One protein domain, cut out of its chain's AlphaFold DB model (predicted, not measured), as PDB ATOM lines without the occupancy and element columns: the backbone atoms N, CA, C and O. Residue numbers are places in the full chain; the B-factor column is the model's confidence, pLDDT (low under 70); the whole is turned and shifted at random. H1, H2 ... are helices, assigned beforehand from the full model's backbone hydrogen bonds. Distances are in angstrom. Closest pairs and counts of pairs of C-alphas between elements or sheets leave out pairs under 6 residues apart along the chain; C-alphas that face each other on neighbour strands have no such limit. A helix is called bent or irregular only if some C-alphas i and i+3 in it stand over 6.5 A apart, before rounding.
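AT A GLANCE: This is residues 396 to 541 of the 541 residues of an uncharacterized protein of Candidatus Desulfofervidus auxilii (UniProt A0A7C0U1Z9). Crossed helices make a compact body, with H7a through the middle and H1a, H1b, H2 and H5 packed round it. The longest helix, H1, bends into an L; H4 packs outside on H2 and H5, and H7b turns away from the middle. The printed part has 146 residues with seven named helices, H1 to H7 in chain order, and no named strand, class all helix. It is compact, radius of gyration of the C-alphas 14.6 A, spans 39 by 31 by 24 A.

HOW THE PARTS SIT: H1, residues 396 to 430, one helix by its hydrogen bonds, is bent: C-alphas 411 and 414 are 9.1 A apart, and arms H1a, 396 to 411, and H1b, 414 to 430, are about perpendicular at 77 degrees. H7, residues 510 to 539, likewise assigned as one helix, is bent: C-alphas 527 and 530 are 7.3 A apart, and arms H7a, 510 to 527, and H7b, 530 to 539, stand at 88 degrees. Residues 512 to 520 of H7a touch H1a, closest C-alphas Cys 401 and Val 516, 5.2 A. Residues 521 to 526 touch H2, residues 438 to 448, closest Tyr 446 and Pro 526, 4.3 A. H5, residues 481 to 499, touches H7a, closest Gln 492 and Arg 514, 6.0 A, and forms a helical hairpin with H4, residues 463 to 475. H3, residues 452 to 456, touches H1a; H6, residues 503 to 506, touches no helix. O i to N i+4 pairs are within hydrogen-bond range throughout H1a, H1b, H2, H3 and H7b, and in 7 of 9 in H4, 13 of 15 in H5 and 12 of 14 in H7a.

IN THESE COORDINATES: H1a begins at (-28.428, -14.865, 123.306); H7b ends at (-15.021, -11.211, 163.520). H5 is 26.3 A long, H7a 26.2 A.

THE WHOLE: C-alphas 396 and 541, the farthest apart, are 47.3 A apart. The printed part has no cut and no long link. Nine residues are under 70: 396, 457 to 459, 477 to 478 and 539 to 541.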
ATOM      1  N   LYS A 396     -27.534 -13.817 122.817       65.62
ATOM      2  CA  LYS A 396     -28.428 -14.865 123.306       65.62
ATOM      3  C   LYS A 396     -27.884 -15.501 124.583       65.62
ATOM      4  O   LYS A 396     -28.641 -15.497 125.544       65.62
ATOM      5  N   SER A 397     -26.633 -15.962 124.646       74.62
ATOM      6  CA  SER A 397     -26.003 -16.454 125.889       74.62
ATOM      7  C   SER A 397     -26.008 -15.400 127.001       74.62
ATOM      8  O   SER A 397     -26.489 -15.677 128.086       74.62
ATOM      9  N   ILE A 398     -25.628 -14.147 126.749       75.25
ATOM     10  CA  ILE A 398     -25.712 -13.067 127.738       75.25
ATOM     11  C   ILE A 398     -27.155 -12.843 128.185       75.25
ATOM     12  O   ILE A 398     -27.419 -12.771 129.382       75.25
ATOM     13  N   LYS A 399     -28.124 -12.760 127.263       79.81
ATOM     14  CA  LYS A 399     -29.540 -12.631 127.646       79.81
ATOM     15  C   LYS A 399     -30.041 -13.858 128.406       79.81
ATOM     16  O   LYS A 399     -30.867 -13.688 129.298       79.81
ATOM     17  N   LYS A 400     -29.554 -15.057 128.079       86.00
ATOM     18  CA  LYS A 400     -29.816 -16.316 128.787       86.00
ATOM     19  C   LYS A 400     -29.244 -16.237 130.204       86.00
ATOM     20  O   LYS A 400     -30.008 -16.413 131.146       86.00
ATOM     21  N   CYS A 401     -27.985 -15.840 130.378       88.19
ATOM     22  CA  CYS A 401     -27.356 -15.622 131.680       88.19
ATOM     23  C   CYS A 401     -28.097 -14.559 132.500       88.19
ATOM     24  O   CYS A 401     -28.407 -14.791 133.660       88.19
ATOM     25  N   ILE A 402     -28.470 -13.418 131.909       86.31
ATOM     26  CA  ILE A 402     -29.251 -12.373 132.593       86.31
ATOM     27  C   ILE A 402     -30.639 -12.889 132.988       86.31
ATOM     28  O   ILE A 402     -31.139 -12.555 134.062       86.31
ATOM     29  N   LYS A 403     -31.287 -13.682 132.124       89.00
ATOM     30  CA  LYS A 403     -32.587 -14.300 132.409       89.00
ATOM     31  C   LYS A 403     -32.472 -15.253 133.599       89.00
ATOM     32  O   LYS A 403     -33.252 -15.109 134.532       89.00
ATOM     33  N   ILE A 404     -31.477 -16.137 133.598       90.94
ATOM     34  CA  ILE A 404     -31.228 -17.097 134.681       90.94
ATOM     35  C   ILE A 404     -30.855 -16.370 135.975       90.94
ATOM     36  O   ILE A 404     -31.448 -16.644 137.012       90.94
ATOM     37  N   ALA A 405     -29.966 -15.375 135.916       90.19
ATOM     38  CA  ALA A 405     -29.638 -14.528 137.062       90.19
ATOM     39  C   ALA A 405     -30.898 -13.877 137.648       90.19
ATOM     40  O   ALA A 405     -31.067 -13.843 138.861       90.19
ATOM     41  N   ARG A 406     -31.827 -13.409 136.800       88.75
ATOM     42  CA  ARG A 406     -33.108 -12.841 137.245       88.75
ATOM     43  C   ARG A 406     -34.032 -13.872 137.881       88.75
ATOM     44  O   ARG A 406     -34.726 -13.535 138.833       88.75
ATOM     45  N   GLU A 407     -34.126 -15.061 137.296       89.25
ATOM     46  CA  GLU A 407     -34.956 -16.153 137.812       89.25
ATOM     47  C   GLU A 407     -34.471 -16.558 139.201       89.25
ATOM     48  O   GLU A 407     -35.248 -16.515 140.150       89.25
ATOM     49  N   ILE A 408     -33.168 -16.804 139.341       89.50
ATOM     50  CA  ILE A 408     -32.529 -17.125 140.619       89.50
ATOM     51  C   ILE A 408     -32.733 -15.992 141.632       89.50
ATOM     52  O   ILE A 408     -33.185 -16.240 142.746       89.50
ATOM     53  N   ALA A 409     -32.471 -14.744 141.230       86.56
ATOM     54  CA  ALA A 409     -32.647 -13.564 142.074       86.56
ATOM     55  C   ALA A 409     -34.090 -13.405 142.582       86.56
ATOM     56  O   ALA A 409     -34.310 -13.103 143.747       86.56
ATOM     57  N   ARG A 410     -35.093 -13.626 141.726       86.00
ATOM     58  CA  ARG A 410     -36.509 -13.476 142.101       86.00
ATOM     59  C   ARG A 410     -37.029 -14.601 142.978       86.00
ATOM     60  O   ARG A 410     -37.872 -14.349 143.828       86.00
ATOM     61  N   SER A 411     -36.591 -15.826 142.716       86.56
ATOM     62  CA  SER A 411     -37.109 -17.006 143.403       86.56
ATOM     63  C   SER A 411     -36.402 -17.274 144.731       86.56
ATOM     64  O   SER A 411     -36.991 -17.907 145.599       86.56
ATOM     65  N   TYR A 412     -35.162 -16.795 144.904       87.56
ATOM     66  CA  TYR A 412     -34.302 -17.176 146.031       87.56
ATOM     67  C   TYR A 412     -33.509 -16.002 146.628       87.56
ATOM     68  O   TYR A 412     -32.416 -16.209 147.149       87.56
ATOM     69  N   GLU A 413     -34.047 -14.781 146.566       86.56
ATOM     70  CA  GLU A 413     -33.377 -13.528 146.953       86.56
ATOM     71  C   GLU A 413     -32.550 -13.630 148.248       86.56
ATOM     72  O   GLU A 413     -31.327 -13.487 148.209       86.56
ATOM     73  N   SER A 414     -33.184 -13.966 149.376       87.62
ATOM     74  CA  SER A 414     -32.509 -14.053 150.680       87.62
ATOM     75  C   SER A 414     -31.415 -15.123 150.714       87.62
ATOM     76  O   SER A 414     -30.336 -14.893 151.251       87.62
ATOM     77  N   SER A 415     -31.654 -16.284 150.092       89.81
ATOM     78  CA  SER A 415     -30.667 -17.372 150.046       89.81
ATOM     79  C   SER A 415     -29.442 -16.992 149.212       89.81
ATOM     80  O   SER A 415     -28.321 -17.376 149.553       89.81
ATOM     81  N   ILE A 416     -29.634 -16.229 148.134       91.31
ATOM     82  CA  ILE A 416     -28.548 -15.764 147.267       91.31
ATOM     83  C   ILE A 416     -27.741 -14.658 147.940       91.31
ATOM     84  O   ILE A 416     -26.512 -14.719 147.906       91.31
ATOM     85  N   MET A 417     -28.401 -13.696 148.588       90.12
ATOM     86  CA  MET A 417     -27.722 -12.666 149.379       90.12
ATOM     87  C   MET A 417     -26.838 -13.293 150.457       90.12
ATOM     88  O   MET A 417     -25.661 -12.947 150.549       90.12
ATOM     89  N   GLU A 418     -27.364 -14.272 151.196       91.19
ATOM     90  CA  GLU A 418     -26.602 -14.976 152.229       91.19
ATOM     91  C   GLU A 418     -25.455 -15.802 151.634       91.19
ATOM     92  O   GLU A 418     -24.330 -15.766 152.125       91.19
ATOM     93  N   THR A 419     -25.698 -16.484 150.509       92.75
ATOM     94  CA  THR A 419     -24.657 -17.233 149.789       92.75
ATOM     95  C   THR A 419     -23.496 -16.327 149.395       92.75
ATOM     96  O   THR A 419     -22.343 -16.674 149.646       92.75
ATOM     97  N   ILE A 420     -23.786 -15.165 148.800       92.81
ATOM     98  CA  ILE A 420     -22.769 -14.190 148.396       92.81
ATOM     99  C   ILE A 420     -22.046 -13.643 149.629       92.81
ATOM    100  O   ILE A 420     -20.816 -13.627 149.644       92.81
ATOM    101  N   LYS A 421     -22.789 -13.236 150.666       92.44
ATOM    102  CA  LYS A 421     -22.233 -12.694 151.911       92.44
ATOM    103  C   LYS A 421     -21.242 -13.672 152.542       92.44
ATOM    104  O   LYS A 421     -20.091 -13.316 152.784       92.44
ATOM    105  N   MET A 422     -21.665 -14.919 152.733       90.62
ATOM    106  CA  MET A 422     -20.832 -15.961 153.321       90.62
ATOM    107  C   MET A 422     -19.651 -16.331 152.431       90.62
ATOM    108  O   MET A 422     -18.592 -16.652 152.953       90.62
ATOM    109  N   SER A 423     -19.793 -16.302 151.103       93.25
ATOM    110  CA  SER A 423     -18.665 -16.548 150.194       93.25
ATOM    111  C   SER A 423     -17.615 -15.436 150.258       93.25
ATOM    112  O   SER A 423     -16.428 -15.743 150.277       93.25
ATOM    113  N   ILE A 424     -18.037 -14.168 150.336       91.31
ATOM    114  CA  ILE A 424     -17.126 -13.025 150.492       91.31
ATOM    115  C   ILE A 424     -16.376 -13.135 151.820       91.31
ATOM    116  O   ILE A 424     -15.152 -13.093 151.816       91.31
ATOM    117  N   LEU A 425     -17.087 -13.332 152.939       89.56
ATOM    118  CA  LEU A 425     -16.465 -13.453 154.265       89.56
ATOM    119  C   LEU A 425     -15.539 -14.669 154.366       89.56
ATOM    120  O   LEU A 425     -14.455 -14.562 154.927       89.56
ATOM    121  N   LYS A 426     -15.942 -15.811 153.795       89.19
ATOM    122  CA  LYS A 426     -15.110 -17.018 153.746       89.19
ATOM    123  C   LYS A 426     -13.795 -16.745 153.016       89.19
ATOM    124  O   LYS A 426     -12.733 -17.016 153.563       89.19
ATOM    125  N   LEU A 427     -13.861 -16.158 151.819       90.06
ATOM    126  CA  LEU A 427     -12.668 -15.845 151.029       90.06
ATOM    127  C   LEU A 427     -11.785 -14.787 151.711       90.06
ATOM    128  O   LEU A 427     -10.566 -14.875 151.636       90.06
ATOM    129  N   GLU A 428     -12.392 -13.822 152.408       86.06
ATOM    130  CA  GLU A 428     -11.692 -12.769 153.159       86.06
ATOM    131  C   GLU A 428     -10.816 -13.333 154.296       86.06
ATOM    132  O   GLU A 428      -9.794 -12.728 154.629       86.06
ATOM    133  N   VAL A 429     -11.224 -14.468 154.880       84.75
ATOM    134  CA  VAL A 429     -10.528 -15.161 155.979       84.75
ATOM    135  C   VAL A 429      -9.555 -16.221 155.458       84.75
ATOM    136  O   VAL A 429      -8.425 -16.294 155.926       84.75
ATOM    137  N   GLU A 430      -9.977 -17.043 154.496       85.44
ATOM    138  CA  GLU A 430      -9.194 -18.196 154.023       85.44
ATOM    139  C   GLU A 430      -8.055 -17.822 153.071       85.44
ATOM    140  O   GLU A 430      -7.115 -18.598 152.907       85.44
ATOM    141  N   ARG A 431      -8.138 -16.658 152.417       81.50
ATOM    142  CA  ARG A 431      -7.163 -16.219 151.412       81.50
ATOM    143  C   ARG A 431      -6.657 -14.800 151.691       81.50
ATOM    144  O   ARG A 431      -6.926 -13.882 150.910       81.50
ATOM    145  N   PRO A 432      -5.917 -14.591 152.798       75.25
ATOM    146  CA  PRO A 432      -5.325 -13.290 153.113       75.25
ATOM    147  C   PRO A 432      -4.217 -12.889 152.122       75.25
ATOM    148  O   PRO A 432      -3.828 -11.726 152.084       75.25
ATOM    149  N   ASP A 433      -3.727 -13.841 151.322       77.19
ATOM    150  CA  ASP A 433      -2.739 -13.662 150.255       77.19
ATOM    151  C   ASP A 433      -3.279 -12.889 149.039       77.19
ATOM    152  O   ASP A 433      -2.496 -12.375 148.242       77.19
ATOM    153  N   ILE A 434      -4.604 -12.778 148.886       79.25
ATOM    154  CA  ILE A 434      -5.207 -12.056 147.762       79.25
ATOM    155  C   ILE A 434      -5.034 -10.543 147.958       79.25
ATOM    156  O   ILE A 434      -5.578  -9.952 148.894       79.25
ATOM    157  N   LEU A 435      -4.340  -9.891 147.015       73.88
ATOM    158  CA  LEU A 435      -3.999  -8.467 147.103       73.88
ATOM    159  C   LEU A 435      -5.235  -7.553 147.109       73.88
ATOM    160  O   LEU A 435      -5.322  -6.607 147.900       73.88
ATOM    161  N   ILE A 436      -6.210  -7.836 146.239       81.06
ATOM    162  CA  ILE A 436      -7.527  -7.193 146.270       81.06
ATOM    163  C   ILE A 436      -8.455  -8.013 147.151       81.06
ATOM    164  O   ILE A 436      -9.020  -9.019 146.724       81.06
ATOM    165  N   ARG A 437      -8.652  -7.554 148.387       86.25
ATOM    166  CA  ARG A 437      -9.521  -8.253 149.335       86.25
ATOM    167  C   ARG A 437     -10.951  -8.391 148.778       86.25
ATOM    168  O   ARG A 437     -11.457  -7.439 148.168       86.25
ATOM    169  N   PRO A 438     -11.633  -9.530 148.980       86.75
ATOM    170  CA  PRO A 438     -13.032  -9.732 148.587       86.75
ATOM    171  C   PRO A 438     -13.983  -8.599 149.000       86.75
ATOM    172  O   PRO A 438     -14.852  -8.208 148.215       86.75
ATOM    173  N   LEU A 439     -13.790  -8.003 150.181       87.12
ATOM    174  CA  LEU A 439     -14.537  -6.812 150.604       87.12
ATOM    175  C   LEU A 439     -14.287  -5.594 149.701       87.12
ATOM    176  O   LEU A 439     -15.221  -4.865 149.368       87.12
ATOM    177  N   THR A 440     -13.048  -5.381 149.247       86.75
ATOM    178  CA  THR A 440     -12.713  -4.316 148.287       86.75
ATOM    179  C   THR A 440     -13.406  -4.544 146.944       86.75
ATOM    180  O   THR A 440     -13.960  -3.602 146.375       86.75
ATOM    181  N   LEU A 441     -13.457  -5.790 146.462       87.69
ATOM    182  CA  LEU A 441     -14.214  -6.140 145.258       87.69
ATOM    183  C   LEU A 441     -15.718  -5.858 145.434       87.69
ATOM    184  O   LEU A 441     -16.345  -5.278 144.548       87.69
ATOM    185  N   ALA A 442     -16.299  -6.191 146.590       88.00
ATOM    186  CA  ALA A 442     -17.697  -5.884 146.897       88.00
ATOM    187  C   ALA A 442     -17.977  -4.367 146.912       88.00
ATOM    188  O   ALA A 442     -19.008  -3.928 146.395       88.00
ATOM    189  N   CYS A 443     -17.041  -3.556 147.418       86.88
ATOM    190  CA  CYS A 443     -17.108  -2.095 147.327       86.88
ATOM    191  C   CYS A 443     -17.088  -1.599 145.877       86.88
ATOM    192  O   CYS A 443     -17.832  -0.679 145.548       86.88
ATOM    193  N   LEU A 444     -16.294  -2.207 144.987       86.94
ATOM    194  CA  LEU A 444     -16.310  -1.855 143.561       86.94
ATOM    195  C   LEU A 444     -17.689  -2.116 142.940       86.94
ATOM    196  O   LEU A 444     -18.226  -1.245 142.254       86.94
ATOM    197  N   PHE A 445     -18.311  -3.261 143.233       86.62
ATOM    198  CA  PHE A 445     -19.688  -3.536 142.802       86.62
ATOM    199  C   PHE A 445     -20.696  -2.529 143.380       86.62
ATOM    200  O   PHE A 445     -21.588  -2.077 142.655       86.62
ATOM    201  N   TYR A 446     -20.539  -2.135 144.650       85.50
ATOM    202  CA  TYR A 446     -21.350  -1.081 145.269       85.50
ATOM    203  C   TYR A 446     -21.184   0.265 144.556       85.50
ATOM    204  O   TYR A 446     -22.186   0.900 144.241       85.50
ATOM    205  N   LEU A 447     -19.954   0.672 144.221       82.94
ATOM    206  CA  LEU A 447     -19.674   1.925 143.512       82.94
ATOM    207  C   LEU A 447     -20.260   1.947 142.097       82.94
ATOM    208  O   LEU A 447     -20.744   2.986 141.647       82.94
ATOM    209  N   VAL A 448     -20.266   0.811 141.391       82.38
ATOM    210  CA  VAL A 448     -20.933   0.732 140.082       82.38
ATOM    211  C   VAL A 448     -22.459   0.856 140.225       82.38
ATOM    212  O   VAL A 448     -23.116   1.388 139.316       82.38
ATOM    213  N   SER A 449     -23.011   0.368 141.346       75.19
ATOM    214  CA  SER A 449     -24.429   0.409 141.731       75.19
ATOM    215  C   SER A 449     -25.362   0.198 140.533       75.19
ATOM    216  O   SER A 449     -26.055   1.101 140.040       75.19
ATOM    217  N   THR A 450     -25.300  -0.999 139.950       79.69
ATOM    218  CA  THR A 450     -26.155  -1.332 138.810       79.69
ATOM    219  C   THR A 450     -27.519  -1.830 139.280       79.69
ATOM    220  O   THR A 450     -27.718  -2.202 140.429       79.69
ATOM    221  N   ASN A 451     -28.493  -1.835 138.376       81.50
ATOM    222  CA  ASN A 451     -29.811  -2.399 138.642       81.50
ATOM    223  C   ASN A 451     -30.225  -3.323 137.500       81.50
ATOM    224  O   ASN A 451     -29.677  -3.267 136.394       81.50
ATOM    225  N   PHE A 452     -31.249  -4.141 137.740       80.12
ATOM    226  CA  PHE A 452     -31.684  -5.123 136.750       80.12
ATOM    227  C   PHE A 452     -32.071  -4.491 135.404       80.12
ATOM    228  O   PHE A 452     -31.863  -5.093 134.353       80.12
ATOM    229  N   LYS A 453     -32.602  -3.261 135.397       76.06
ATOM    230  CA  LYS A 453     -32.948  -2.553 134.156       76.06
ATOM    231  C   LYS A 453     -31.697  -2.237 133.330       76.06
ATOM    232  O   LYS A 453     -31.711  -2.478 132.124       76.06
ATOM    233  N   ARG A 454     -30.625  -1.759 133.971       73.69
ATOM    234  CA  ARG A 454     -29.329  -1.497 133.326       73.69
ATOM    235  C   ARG A 454     -28.692  -2.790 132.817       73.69
ATOM    236  O   ARG A 454     -28.282  -2.834 131.662       73.69
ATOM    237  N   ILE A 455     -28.693  -3.860 133.615       77.06
ATOM    238  CA  ILE A 455     -28.188  -5.179 133.193       77.06
ATOM    239  C   ILE A 455     -28.988  -5.707 131.989       77.06
ATOM    240  O   ILE A 455     -28.414  -6.025 130.953       77.06
ATOM    241  N   LYS A 456     -30.326  -5.719 132.070       73.56
ATOM    242  CA  LYS A 456     -31.223  -6.194 131.000       73.56
ATOM    243  C   LYS A 456     -31.025  -5.447 129.682       73.56
ATOM    244  O   LYS A 456     -31.117  -6.048 128.612       73.56
ATOM    245  N   ASN A 457     -30.788  -4.142 129.756       63.69
ATOM    246  CA  ASN A 457     -30.543  -3.306 128.587       63.69
ATOM    247  C   ASN A 457     -29.100  -3.408 128.065       63.69
ATOM    248  O   ASN A 457     -28.755  -2.679 127.136       63.69
ATOM    249  N   LEU A 458     -28.263  -4.274 128.654       64.81
ATOM    250  CA  LEU A 458     -26.827  -4.368 128.382       64.81
ATOM    251  C   LEU A 458     -26.121  -3.023 128.569       64.81
ATOM    252  O   LEU A 458     -25.146  -2.711 127.890       64.81
ATOM    253  N   GLU A 459     -26.642  -2.193 129.474       65.19
ATOM    254  CA  GLU A 459     -26.016  -0.947 129.904       65.19
ATOM    255  C   GLU A 459     -24.902  -1.219 130.921       65.19
ATOM    256  O   GLU A 459     -24.011  -0.378 131.031       65.19
ATOM    257  N   PHE A 460     -24.917  -2.393 131.567       73.69
ATOM    258  CA  PHE A 460     -23.863  -2.920 132.433       73.69
ATOM    259  C   PHE A 460     -23.348  -4.288 131.952       73.69
ATOM    260  O   PHE A 460     -24.156  -5.143 131.580       73.69
ATOM    261  N   ILE A 461     -22.029  -4.488 131.991       72.44
ATOM    262  CA  ILE A 461     -21.340  -5.780 131.809       72.44
ATOM    263  C   ILE A 461     -20.258  -5.939 132.882       72.44
ATOM    264  O   ILE A 461     -19.876  -4.948 133.495       72.44
ATOM    265  N   GLU A 462     -19.756  -7.158 133.088       73.50
ATOM    266  CA  GLU A 462     -18.695  -7.461 134.068       73.50
ATOM    267  C   GLU A 462     -17.479  -6.530 133.932       73.50
ATOM    268  O   GLU A 462     -16.970  -6.028 134.929       73.50
ATOM    269  N   GLU A 463     -17.100  -6.176 132.701       75.75
ATOM    270  CA  GLU A 463     -15.981  -5.262 132.442       75.75
ATOM    271  C   GLU A 463     -16.141  -3.860 133.050       75.75
ATOM    272  O   GLU A 463     -15.154  -3.160 133.273       75.75
ATOM    273  N   ASP A 464     -17.373  -3.441 133.354       77.50
ATOM    274  CA  ASP A 464     -17.641  -2.152 133.988       77.50
ATOM    275  C   ASP A 464     -16.995  -2.051 135.386       77.50
ATOM    276  O   ASP A 464     -16.741  -0.939 135.851       77.50
ATOM    277  N   ILE A 465     -16.714  -3.182 136.043       81.88
ATOM    278  CA  ILE A 465     -16.014  -3.241 137.337       81.88
ATOM    279  C   ILE A 465     -14.547  -2.843 137.158       81.88
ATOM    280  O   ILE A 465     -14.040  -2.002 137.904       81.88
ATOM    281  N   TYR A 466     -13.880  -3.398 136.139       81.88
ATOM    282  CA  TYR A 466     -12.491  -3.064 135.818       81.88
ATOM    283  C   TYR A 466     -12.353  -1.599 135.397       81.88
ATOM    284  O   TYR A 466     -11.364  -0.954 135.730       81.88
ATOM    285  N   ASP A 467     -13.362  -1.035 134.726       75.88
ATOM    286  CA  ASP A 467     -13.374   0.392 134.392       75.88
ATOM    287  C   ASP A 467     -13.402   1.280 135.646       75.88
ATOM    288  O   ASP A 467     -12.652   2.254 135.720       75.88
ATOM    289  N   VAL A 468     -14.238   0.957 136.643       80.81
ATOM    290  CA  VAL A 468     -14.260   1.703 137.916       80.81
ATOM    291  C   VAL A 468     -12.933   1.559 138.644       80.81
ATOM    292  O   VAL A 468     -12.391   2.551 139.124       80.81
ATOM    293  N   ALA A 469     -12.363   0.361 138.667       81.75
ATOM    294  CA  ALA A 469     -11.050   0.153 139.250       81.75
ATOM    295  C   ALA A 469      -9.949   0.964 138.563       81.75
ATOM    296  O   ALA A 469      -9.148   1.589 139.248       81.75
ATOM    297  N   ARG A 470      -9.950   1.037 137.227       77.38
ATOM    298  CA  ARG A 470      -8.992   1.850 136.463       77.38
ATOM    299  C   ARG A 470      -9.128   3.343 136.773       77.38
ATOM    300  O   ARG A 470      -8.129   4.050 136.804       77.38
ATOM    301  N   ILE A 471     -10.345   3.826 137.037       78.94
ATOM    302  CA  ILE A 471     -10.581   5.205 137.503       78.94
ATOM    303  C   ILE A 471     -10.012   5.419 138.912       78.94
ATOM    304  O   ILE A 471      -9.523   6.505 139.209       78.94
ATOM    305  N   LEU A 472     -10.070   4.402 139.775       80.25
ATOM    306  CA  LEU A 472      -9.575   4.464 141.152       80.25
ATOM    307  C   LEU A 472      -8.066   4.202 141.276       80.25
ATOM    308  O   LEU A 472      -7.465   4.609 142.265       80.25
ATOM    309  N   GLN A 473      -7.447   3.567 140.282       80.31
ATOM    310  CA  GLN A 473      -6.031   3.192 140.275       80.31
ATOM    311  C   GLN A 473      -5.063   4.363 140.536       80.31
ATOM    312  O   GLN A 473      -4.144   4.179 141.333       80.31
ATOM    313  N   PRO A 474      -5.259   5.581 139.987       78.06
ATOM    314  CA  PRO A 474      -4.412   6.728 140.326       78.06
ATOM    315  C   PRO A 474      -4.470   7.120 141.808       78.06
ATOM    316  O   PRO A 474      -3.546   7.743 142.318       78.06
ATOM    317  N   PHE A 475      -5.554   6.762 142.500       76.25
ATOM    318  CA  PHE A 475      -5.780   7.077 143.910       76.25
ATOM    319  C   PHE A 475      -5.359   5.936 144.846       76.25
ATOM    320  O   PHE A 475      -5.281   6.131 146.058       76.25
ATOM    321  N   SER A 476      -5.087   4.738 144.316       72.94
ATOM    322  CA  SER A 476      -4.545   3.621 145.084       72.94
ATOM    323  C   SER A 476      -3.867   2.595 144.180       72.94
ATOM    324  O   SER A 476      -4.497   1.993 143.309       72.94
ATOM    325  N   PHE A 477      -2.602   2.303 144.487       61.94
ATOM    326  CA  PHE A 477      -1.781   1.278 143.832       61.94
ATOM    327  C   PHE A 477      -2.359  -0.144 143.926       61.94
ATOM    328  O   PHE A 477      -1.876  -1.046 143.250       61.94
ATOM    329  N   ARG A 478      -3.391  -0.363 144.752       66.88
ATOM    330  CA  ARG A 478      -4.014  -1.678 144.936       66.88
ATOM    331  C   ARG A 478      -4.935  -2.071 143.780       66.88
ATOM    332  O   ARG A 478      -5.100  -3.259 143.545       66.88
ATOM    333  N   PHE A 479      -5.510  -1.123 143.033       70.62
ATOM    334  CA  PHE A 479      -6.463  -1.417 141.951       70.62
ATOM    335  C   PHE A 479      -5.772  -1.840 140.646       70.62
ATOM    336  O   PHE A 479      -5.816  -1.132 139.641       70.62
ATOM    337  N   VAL A 480      -5.134  -3.010 140.659       75.19
ATOM    338  CA  VAL A 480      -4.554  -3.646 139.468       75.19
ATOM    339  C   VAL A 480      -5.600  -4.561 138.817       75.19
ATOM    340  O   VAL A 480      -6.228  -5.374 139.492       75.19
ATOM    341  N   GLU A 481      -5.804  -4.432 137.501       71.56
ATOM    342  CA  GLU A 481      -6.855  -5.152 136.753       71.56
ATOM    343  C   GLU A 481      -6.737  -6.683 136.884       71.56
ATOM    344  O   GLU A 481      -7.749  -7.357 137.090       71.56
ATOM    345  N   SER A 482      -5.511  -7.221 136.854       76.12
ATOM    346  CA  SER A 482      -5.238  -8.652 137.052       76.12
ATOM    347  C   SER A 482      -5.697  -9.148 138.424       76.12
ATOM    348  O   SER A 482      -6.348 -10.184 138.516       76.12
ATOM    349  N   GLU A 483      -5.440  -8.377 139.480       82.75
ATOM    350  CA  GLU A 483      -5.771  -8.761 140.856       82.75
ATOM    351  C   GLU A 483      -7.274  -8.753 141.108       82.75
ATOM    352  O   GLU A 483      -7.805  -9.638 141.771       82.75
ATOM    353  N   ILE A 484      -7.996  -7.817 140.496       85.00
ATOM    354  CA  ILE A 484      -9.463  -7.805 140.533       85.00
ATOM    355  C   ILE A 484     -10.021  -9.042 139.831       85.00
ATOM    356  O   ILE A 484     -10.974  -9.650 140.320       85.00
ATOM    357  N   GLY A 485      -9.426  -9.426 138.696       84.38
ATOM    358  CA  GLY A 485      -9.780 -10.648 137.977       84.38
ATOM    359  C   GLY A 485      -9.532 -11.908 138.805       84.38
ATOM    360  O   GLY A 485     -10.397 -12.785 138.843       84.38
ATOM    361  N   ASN A 486      -8.407 -11.965 139.519       86.00
ATOM    362  CA  ASN A 486      -8.054 -13.072 140.407       86.00
ATOM    363  C   ASN A 486      -9.056 -13.201 141.563       86.00
ATOM    364  O   ASN A 486      -9.624 -14.277 141.764       86.00
ATOM    365  N   THR A 487      -9.355 -12.103 142.266       89.38
ATOM    366  CA  THR A 487     -10.336 -12.099 143.364       89.38
ATOM    367  C   THR A 487     -11.732 -12.473 142.880       89.38
ATOM    368  O   THR A 487     -12.423 -13.258 143.529       89.38
ATOM    369  N   LEU A 488     -12.163 -11.935 141.733       90.12
ATOM    370  CA  LEU A 488     -13.470 -12.253 141.158       90.12
ATOM    371  C   LEU A 488     -13.564 -13.733 140.773       90.12
ATOM    372  O   LEU A 488     -14.570 -14.372 141.077       90.12
ATOM    373  N   SER A 489     -12.513 -14.287 140.166       89.19
ATOM    374  CA  SER A 489     -12.455 -15.704 139.786       89.19
ATOM    375  C   SER A 489     -12.499 -16.620 141.012       89.19
ATOM    376  O   SER A 489     -13.313 -17.541 141.051       89.19
ATOM    377  N   ALA A 490     -11.712 -16.319 142.051       89.56
ATOM    378  CA  ALA A 490     -11.722 -17.072 143.307       89.56
ATOM    379  C   ALA A 490     -13.098 -17.025 143.995       89.56
ATOM    380  O   ALA A 490     -13.606 -18.032 144.491       89.56
ATOM    381  N   LEU A 491     -13.755 -15.862 143.978       92.00
ATOM    382  CA  LEU A 491     -15.100 -15.717 144.526       92.00
ATOM    383  C   LEU A 491     -16.135 -16.515 143.718       92.00
ATOM    384  O   LEU A 491     -17.011 -17.160 144.300       92.00
ATOM    385  N   GLN A 492     -16.034 -16.506 142.386       93.50
ATOM    386  CA  GLN A 492     -16.884 -17.316 141.514       93.50
ATOM    387  C   GLN A 492     -16.707 -18.812 141.802       93.50
ATOM    388  O   GLN A 492     -17.706 -19.518 141.909       93.50
ATOM    389  N   GLU A 493     -15.478 -19.294 141.996       92.44
ATOM    390  CA  GLU A 493     -15.191 -20.700 142.316       92.44
ATOM    391  C   GLU A 493     -15.846 -21.165 143.622       92.44
ATOM    392  O   GLU A 493     -16.368 -22.276 143.680       92.44
ATOM    393  N   ILE A 494     -15.928 -20.302 144.640       93.38
ATOM    394  CA  ILE A 494     -16.636 -20.611 145.895       93.38
ATOM    395  C   ILE A 494     -18.159 -20.612 145.704       93.38
ATOM    396  O   ILE A 494     -18.877 -21.394 146.333       93.38
ATOM    397  N   ILE A 495     -18.681 -19.711 144.868       94.12
ATOM    398  CA  ILE A 495     -20.126 -19.546 144.675       94.12
ATOM    399  C   ILE A 495     -20.702 -20.633 143.758       94.12
ATOM    400  O   ILE A 495     -21.818 -21.086 144.018       94.12
ATOM    401  N   ILE A 496     -19.971 -21.080 142.727       95.19
ATOM    402  CA  ILE A 496     -20.457 -22.053 141.730       95.19
ATOM    403  C   ILE A 496     -21.082 -23.294 142.391       95.19
ATOM    404  O   ILE A 496     -22.273 -23.516 142.155       95.19
ATOM    405  N   PRO A 497     -20.389 -24.044 143.277       94.25
ATOM    406  CA  PRO A 497     -20.946 -25.254 143.885       94.25
ATOM    407  C   PRO A 497     -22.244 -25.004 144.661       94.25
ATOM    408  O   PRO A 497     -23.138 -25.845 144.685       94.25
ATOM    409  N   ARG A 498     -22.386 -23.820 145.273       92.25
ATOM    410  CA  ARG A 498     -23.575 -23.442 146.057       92.25
ATOM    411  C   ARG A 498     -24.792 -23.140 145.179       92.25
ATOM    412  O   ARG A 498     -25.925 -23.199 145.665       92.25
ATOM    413  N   LEU A 499     -24.569 -22.812 143.906       92.38
ATOM    414  CA  LEU A 499     -25.613 -22.526 142.923       92.38
ATOM    415  C   LEU A 499     -25.954 -23.729 142.023       92.38
ATOM    416  O   LEU A 499     -26.993 -23.691 141.367       92.38
ATOM    417  N   GLU A 500     -25.163 -24.811 142.024       93.06
ATOM    418  CA  GLU A 500     -25.444 -26.042 141.249       93.06
ATOM    419  C   GLU A 500     -26.788 -26.695 141.609       93.06
ATOM    420  O   GLU A 500     -27.388 -27.388 140.794       93.06
ATOM    421  N   LYS A 501     -27.326 -26.428 142.805       90.25
ATOM    422  CA  LYS A 501     -28.663 -26.900 143.205       90.25
ATOM    423  C   LYS A 501     -29.806 -26.340 142.342       90.25
ATOM    424  O   LYS A 501     -30.915 -26.862 142.385       90.25
ATOM    425  N   TYR A 502     -29.566 -25.273 141.575       90.75
ATOM    426  CA  TYR A 502     -30.557 -24.685 140.677       90.75
ATOM    427  C   TYR A 502     -30.390 -25.262 139.266       90.75
ATOM    428  O   TYR A 502     -29.429 -24.940 138.570       90.75
ATOM    429  N   SER A 503     -31.349 -26.072 138.804       86.31
ATOM    430  CA  SER A 503     -31.276 -26.811 137.527       86.31
ATOM    431  C   SER A 503     -30.915 -25.941 136.311       86.31
ATOM    432  O   SER A 503     -30.045 -26.299 135.515       86.31
ATOM    433  N   ASN A 504     -31.514 -24.748 136.204       87.12
ATOM    434  CA  ASN A 504     -31.222 -23.796 135.127       87.12
ATOM    435  C   ASN A 504     -29.774 -23.275 135.166       87.12
ATOM    436  O   ASN A 504     -29.216 -22.977 134.115       87.12
ATOM    437  N   PHE A 505     -29.162 -23.172 136.349       92.62
ATOM    438  CA  PHE A 505     -27.754 -22.797 136.514       92.62
ATOM    439  C   PHE A 505     -26.819 -23.978 136.244       92.62
ATOM    440  O   PHE A 505     -25.816 -23.812 135.556       92.62
ATOM    441  N   ALA A 506     -27.164 -25.171 136.734       90.75
ATOM    442  CA  ALA A 506     -26.333 -26.365 136.601       90.75
ATOM    443  C   ALA A 506     -26.041 -26.729 135.139       90.75
ATOM    444  O   ALA A 506     -24.919 -27.105 134.802       90.75
ATOM    445  N   SER A 507     -27.033 -26.527 134.264       89.56
ATOM    446  CA  SER A 507     -26.948 -26.788 132.819       89.56
ATOM    447  C   SER A 507     -26.037 -25.836 132.020       89.56
ATOM    448  O   SER A 507     -25.873 -26.014 130.812       89.56
ATOM    449  N   LEU A 508     -25.482 -24.798 132.650       90.12
ATOM    450  CA  LEU A 508     -24.638 -23.798 131.994       90.12
ATOM    451  C   LEU A 508     -23.188 -24.272 131.825       90.12
ATOM    452  O   LEU A 508     -22.667 -25.028 132.647       90.12
ATOM    453  N   SER A 509     -22.500 -23.765 130.797       89.00
ATOM    454  CA  SER A 509     -21.040 -23.919 130.711       89.00
ATOM    455  C   SER A 509     -20.344 -23.156 131.847       89.00
ATOM    456  O   SER A 509     -20.914 -22.228 132.424       89.00
ATOM    457  N   LEU A 510     -19.092 -23.499 132.164       86.19
ATOM    458  CA  LEU A 510     -18.335 -22.817 133.225       86.19
ATOM    459  C   LEU A 510     -18.260 -21.292 133.005       86.19
ATOM    460  O   LEU A 510     -18.441 -20.515 133.941       86.19
ATOM    461  N   GLU A 511     -18.058 -20.857 131.762       82.25
ATOM    462  CA  GLU A 511     -18.026 -19.438 131.393       82.25
ATOM    463  C   GLU A 511     -19.394 -18.760 131.595       82.25
ATOM    464  O   GLU A 511     -19.481 -17.647 132.120       82.25
ATOM    465  N   GLU A 512     -20.487 -19.444 131.240       86.75
ATOM    466  CA  GLU A 512     -21.847 -18.955 131.475       86.75
ATOM    467  C   GLU A 512     -22.167 -18.857 132.978       86.75
ATOM    468  O   GLU A 512     -22.753 -17.857 133.407       86.75
ATOM    469  N   LYS A 513     -21.733 -19.837 133.787       92.81
ATOM    470  CA  LYS A 513     -21.878 -19.845 135.256       92.81
ATOM    471  C   LYS A 513     -21.180 -18.645 135.893       92.81
ATOM    472  O   LYS A 513     -21.808 -17.910 136.660       92.81
ATOM    473  N   ARG A 514     -19.918 -18.398 135.520       90.31
ATOM    474  CA  ARG A 514     -19.135 -17.239 135.983       90.31
ATOM    475  C   ARG A 514     -19.852 -15.920 135.680       90.31
ATOM    476  O   ARG A 514     -20.064 -15.119 136.588       90.31
ATOM    477  N   ARG A 515     -20.370 -15.749 134.456       87.88
ATOM    478  CA  ARG A 515     -21.153 -14.556 134.072       87.88
ATOM    479  C   ARG A 515     -22.436 -14.374 134.883       87.88
ATOM    480  O   ARG A 515     -22.759 -13.251 135.265       87.88
ATOM    481  N   VAL A 516     -23.190 -15.449 135.137       91.56
ATOM    482  CA  VAL A 516     -24.399 -15.377 135.981       91.56
ATOM    483  C   VAL A 516     -24.041 -14.876 137.379       91.56
ATOM    484  O   VAL A 516     -24.711 -13.974 137.883       91.56
ATOM    485  N   ILE A 517     -22.964 -15.394 137.971       93.06
ATOM    486  CA  ILE A 517     -22.482 -14.958 139.287       93.06
ATOM    487  C   ILE A 517     -22.074 -13.488 139.262       93.06
ATOM    488  O   ILE A 517     -22.498 -12.744 140.140       93.06
ATOM    489  N   SER A 518     -21.346 -13.034 138.239       89.81
ATOM    490  CA  SER A 518     -20.992 -11.617 138.089       89.81
ATOM    491  C   SER A 518     -22.230 -10.713 138.087       89.81
ATOM    492  O   SER A 518     -22.235  -9.669 138.741       89.81
ATOM    493  N   TYR A 519     -23.325 -11.116 137.427       89.75
ATOM    494  CA  TYR A 519     -24.587 -10.368 137.477       89.75
ATOM    495  C   TYR A 519     -25.264 -10.412 138.849       89.75
ATOM    496  O   TYR A 519     -25.802  -9.391 139.275       89.75
ATOM    497  N   LEU A 520     -25.236 -11.551 139.546       91.38
ATOM    498  CA  LEU A 520     -25.779 -11.671 140.901       91.38
ATOM    499  C   LEU A 520     -24.994 -10.812 141.903       91.38
ATOM    500  O   LEU A 520     -25.613 -10.077 142.666       91.38
ATOM    501  N   LEU A 521     -23.659 -10.826 141.847       91.12
ATOM    502  CA  LEU A 521     -22.793  -9.937 142.632       91.12
ATOM    503  C   LEU A 521     -23.132  -8.471 142.355       91.12
ATOM    504  O   LEU A 521     -23.393  -7.699 143.271       91.12
ATOM    505  N   SER A 522     -23.263  -8.105 141.083       88.50
ATOM    506  CA  SER A 522     -23.628  -6.741 140.693       88.50
ATOM    507  C   SER A 522     -24.990  -6.290 141.220       88.50
ATOM    508  O   SER A 522     -25.184  -5.103 141.475       88.50
ATOM    509  N   LEU A 523     -25.943  -7.218 141.346       87.50
ATOM    510  CA  LEU A 523     -27.268  -6.937 141.883       87.50
ATOM    511  C   LEU A 523     -27.271  -6.873 143.408       87.50
ATOM    512  O   LEU A 523     -27.941  -6.002 143.940       87.50
ATOM    513  N   TYR A 524     -26.552  -7.764 144.096       90.00
ATOM    514  CA  TYR A 524     -26.716  -7.971 145.538       90.00
ATOM    515  C   TYR A 524     -25.601  -7.409 146.409       90.00
ATOM    516  O   TYR A 524     -25.897  -6.986 147.525       90.00
ATOM    517  N   SER A 525     -24.360  -7.320 145.915       85.81
ATOM    518  CA  SER A 525     -23.258  -6.680 146.646       85.81
ATOM    519  C   SER A 525     -23.634  -5.288 147.167       85.81
ATOM    520  O   SER A 525     -23.318  -5.017 148.325       85.81
ATOM    521  N   PRO A 526     -24.377  -4.437 146.420       84.12
ATOM    522  CA  PRO A 526     -24.760  -3.135 146.943       84.12
ATOM    523  C   PRO A 526     -25.685  -3.166 148.169       84.12
ATOM    524  O   PRO A 526     -25.666  -2.231 148.963       84.12
ATOM    525  N   TYR A 527     -26.485  -4.222 148.322       84.62
ATOM    526  CA  TYR A 527     -27.449  -4.361 149.416       84.62
ATOM    527  C   TYR A 527     -26.838  -5.008 150.660       84.62
ATOM    528  O   TYR A 527     -27.268  -4.714 151.768       84.62
ATOM    529  N   ILE A 528     -25.826  -5.864 150.490       87.94
ATOM    530  CA  ILE A 528     -25.187  -6.582 151.604       87.94
ATOM    531  C   ILE A 528     -23.932  -5.884 152.140       87.94
ATOM    532  O   ILE A 528     -23.398  -6.316 153.157       87.94
ATOM    533  N   ILE A 529     -23.434  -4.829 151.481       85.25
ATOM    534  CA  ILE A 529     -22.139  -4.216 151.823       85.25
ATOM    535  C   ILE A 529     -22.100  -3.685 153.262       85.25
ATOM    536  O   ILE A 529     -21.138  -3.925 153.988       85.25
ATOM    537  N   THR A 530     -23.172  -3.031 153.710       80.94
ATOM    538  CA  THR A 530     -23.273  -2.482 155.068       80.94
ATOM    539  C   THR A 530     -23.236  -3.590 156.118       80.94
ATOM    540  O   THR A 530     -22.583  -3.448 157.152       80.94
ATOM    541  N   ASP A 531     -23.893  -4.715 155.840       82.44
ATOM    542  CA  ASP A 531     -23.917  -5.866 156.741       82.44
ATOM    543  C   ASP A 531     -22.592  -6.631 156.723       82.44
ATOM    544  O   ASP A 531     -22.153  -7.106 157.767       82.44
ATOM    545  N   LEU A 532     -21.917  -6.703 155.572       85.50
ATOM    546  CA  LEU A 532     -20.572  -7.267 155.450       85.50
ATOM    547  C   LEU A 532     -19.575  -6.535 156.352       85.50
ATOM    548  O   LEU A 532     -18.853  -7.191 157.098       85.50
ATOM    549  N   PHE A 533     -19.571  -5.199 156.345       81.12
ATOM    550  CA  PHE A 533     -18.679  -4.418 157.209       81.12
ATOM    551  C   PHE A 533     -19.001  -4.584 158.696       81.12
ATOM    552  O   PHE A 533     -18.082  -4.724 159.501       81.12
ATOM    553  N   LYS A 534     -20.289  -4.635 159.065       81.25
ATOM    554  CA  LYS A 534     -20.702  -4.925 160.447       81.25
ATOM    555  C   LYS A 534     -20.205  -6.297 160.893       81.25
ATOM    556  O   LYS A 534     -19.533  -6.395 161.914       81.25
ATOM    557  N   THR A 535     -20.482  -7.346 160.119       78.75
ATOM    558  CA  THR A 535     -20.065  -8.713 160.454       78.75
ATOM    559  C   THR A 535     -18.540  -8.852 160.481       78.75
ATOM    560  O   THR A 535     -18.005  -9.427 161.424       78.75
ATOM    561  N   TRP A 536     -17.822  -8.268 159.521       74.56
ATOM    562  CA  TRP A 536     -16.357  -8.280 159.502       74.56
ATOM    563  C   TRP A 536     -15.752  -7.599 160.739       74.56
ATOM    564  O   TRP A 536     -14.856  -8.157 161.367       74.56
ATOM    565  N   SER A 537     -16.303  -6.449 161.151       70.62
ATOM    566  CA  SER A 537     -15.846  -5.728 162.348       70.62
ATOM    567  C   SER A 537     -16.038  -6.500 163.659       70.62
ATOM    568  O   SER A 537     -15.322  -6.239 164.617       70.62
ATOM    569  N   VAL A 538     -16.983  -7.447 163.702       70.62
ATOM    570  CA  VAL A 538     -17.217  -8.333 164.856       70.62
ATOM    571  C   VAL A 538     -16.278  -9.538 164.837       70.62
ATOM    572  O   VAL A 538     -15.857  -9.980 165.892       70.62
ATOM    573  N   ILE A 539     -15.933 -10.061 163.657       66.19
ATOM    574  CA  ILE A 539     -15.021 -11.211 163.520       66.19
ATOM    575  C   ILE A 539     -13.561 -10.816 163.816       66.19
ATOM    576  O   ILE A 539     -12.759 -11.675 164.158       66.19
ATOM    577  N   HIS A 540     -13.194  -9.546 163.611       58.94
ATOM    578  CA  HIS A 540     -11.811  -9.049 163.726       58.94
ATOM    579  C   HIS A 540     -11.591  -8.101 164.923       58.94
ATOM    580  O   HIS A 540     -10.547  -7.453 165.010       58.94
ATOM    581  N   ARG A 541     -12.579  -7.994 165.815       51.41
ATOM    582  CA  ARG A 541     -12.386  -7.563 167.205       51.41
ATOM    583  C   ARG A 541     -12.198  -8.807 168.051       51.41
ATOM    584  O   ARG A 541     -11.391  -8.721 168.998       51.41
TER     585      ARG A 541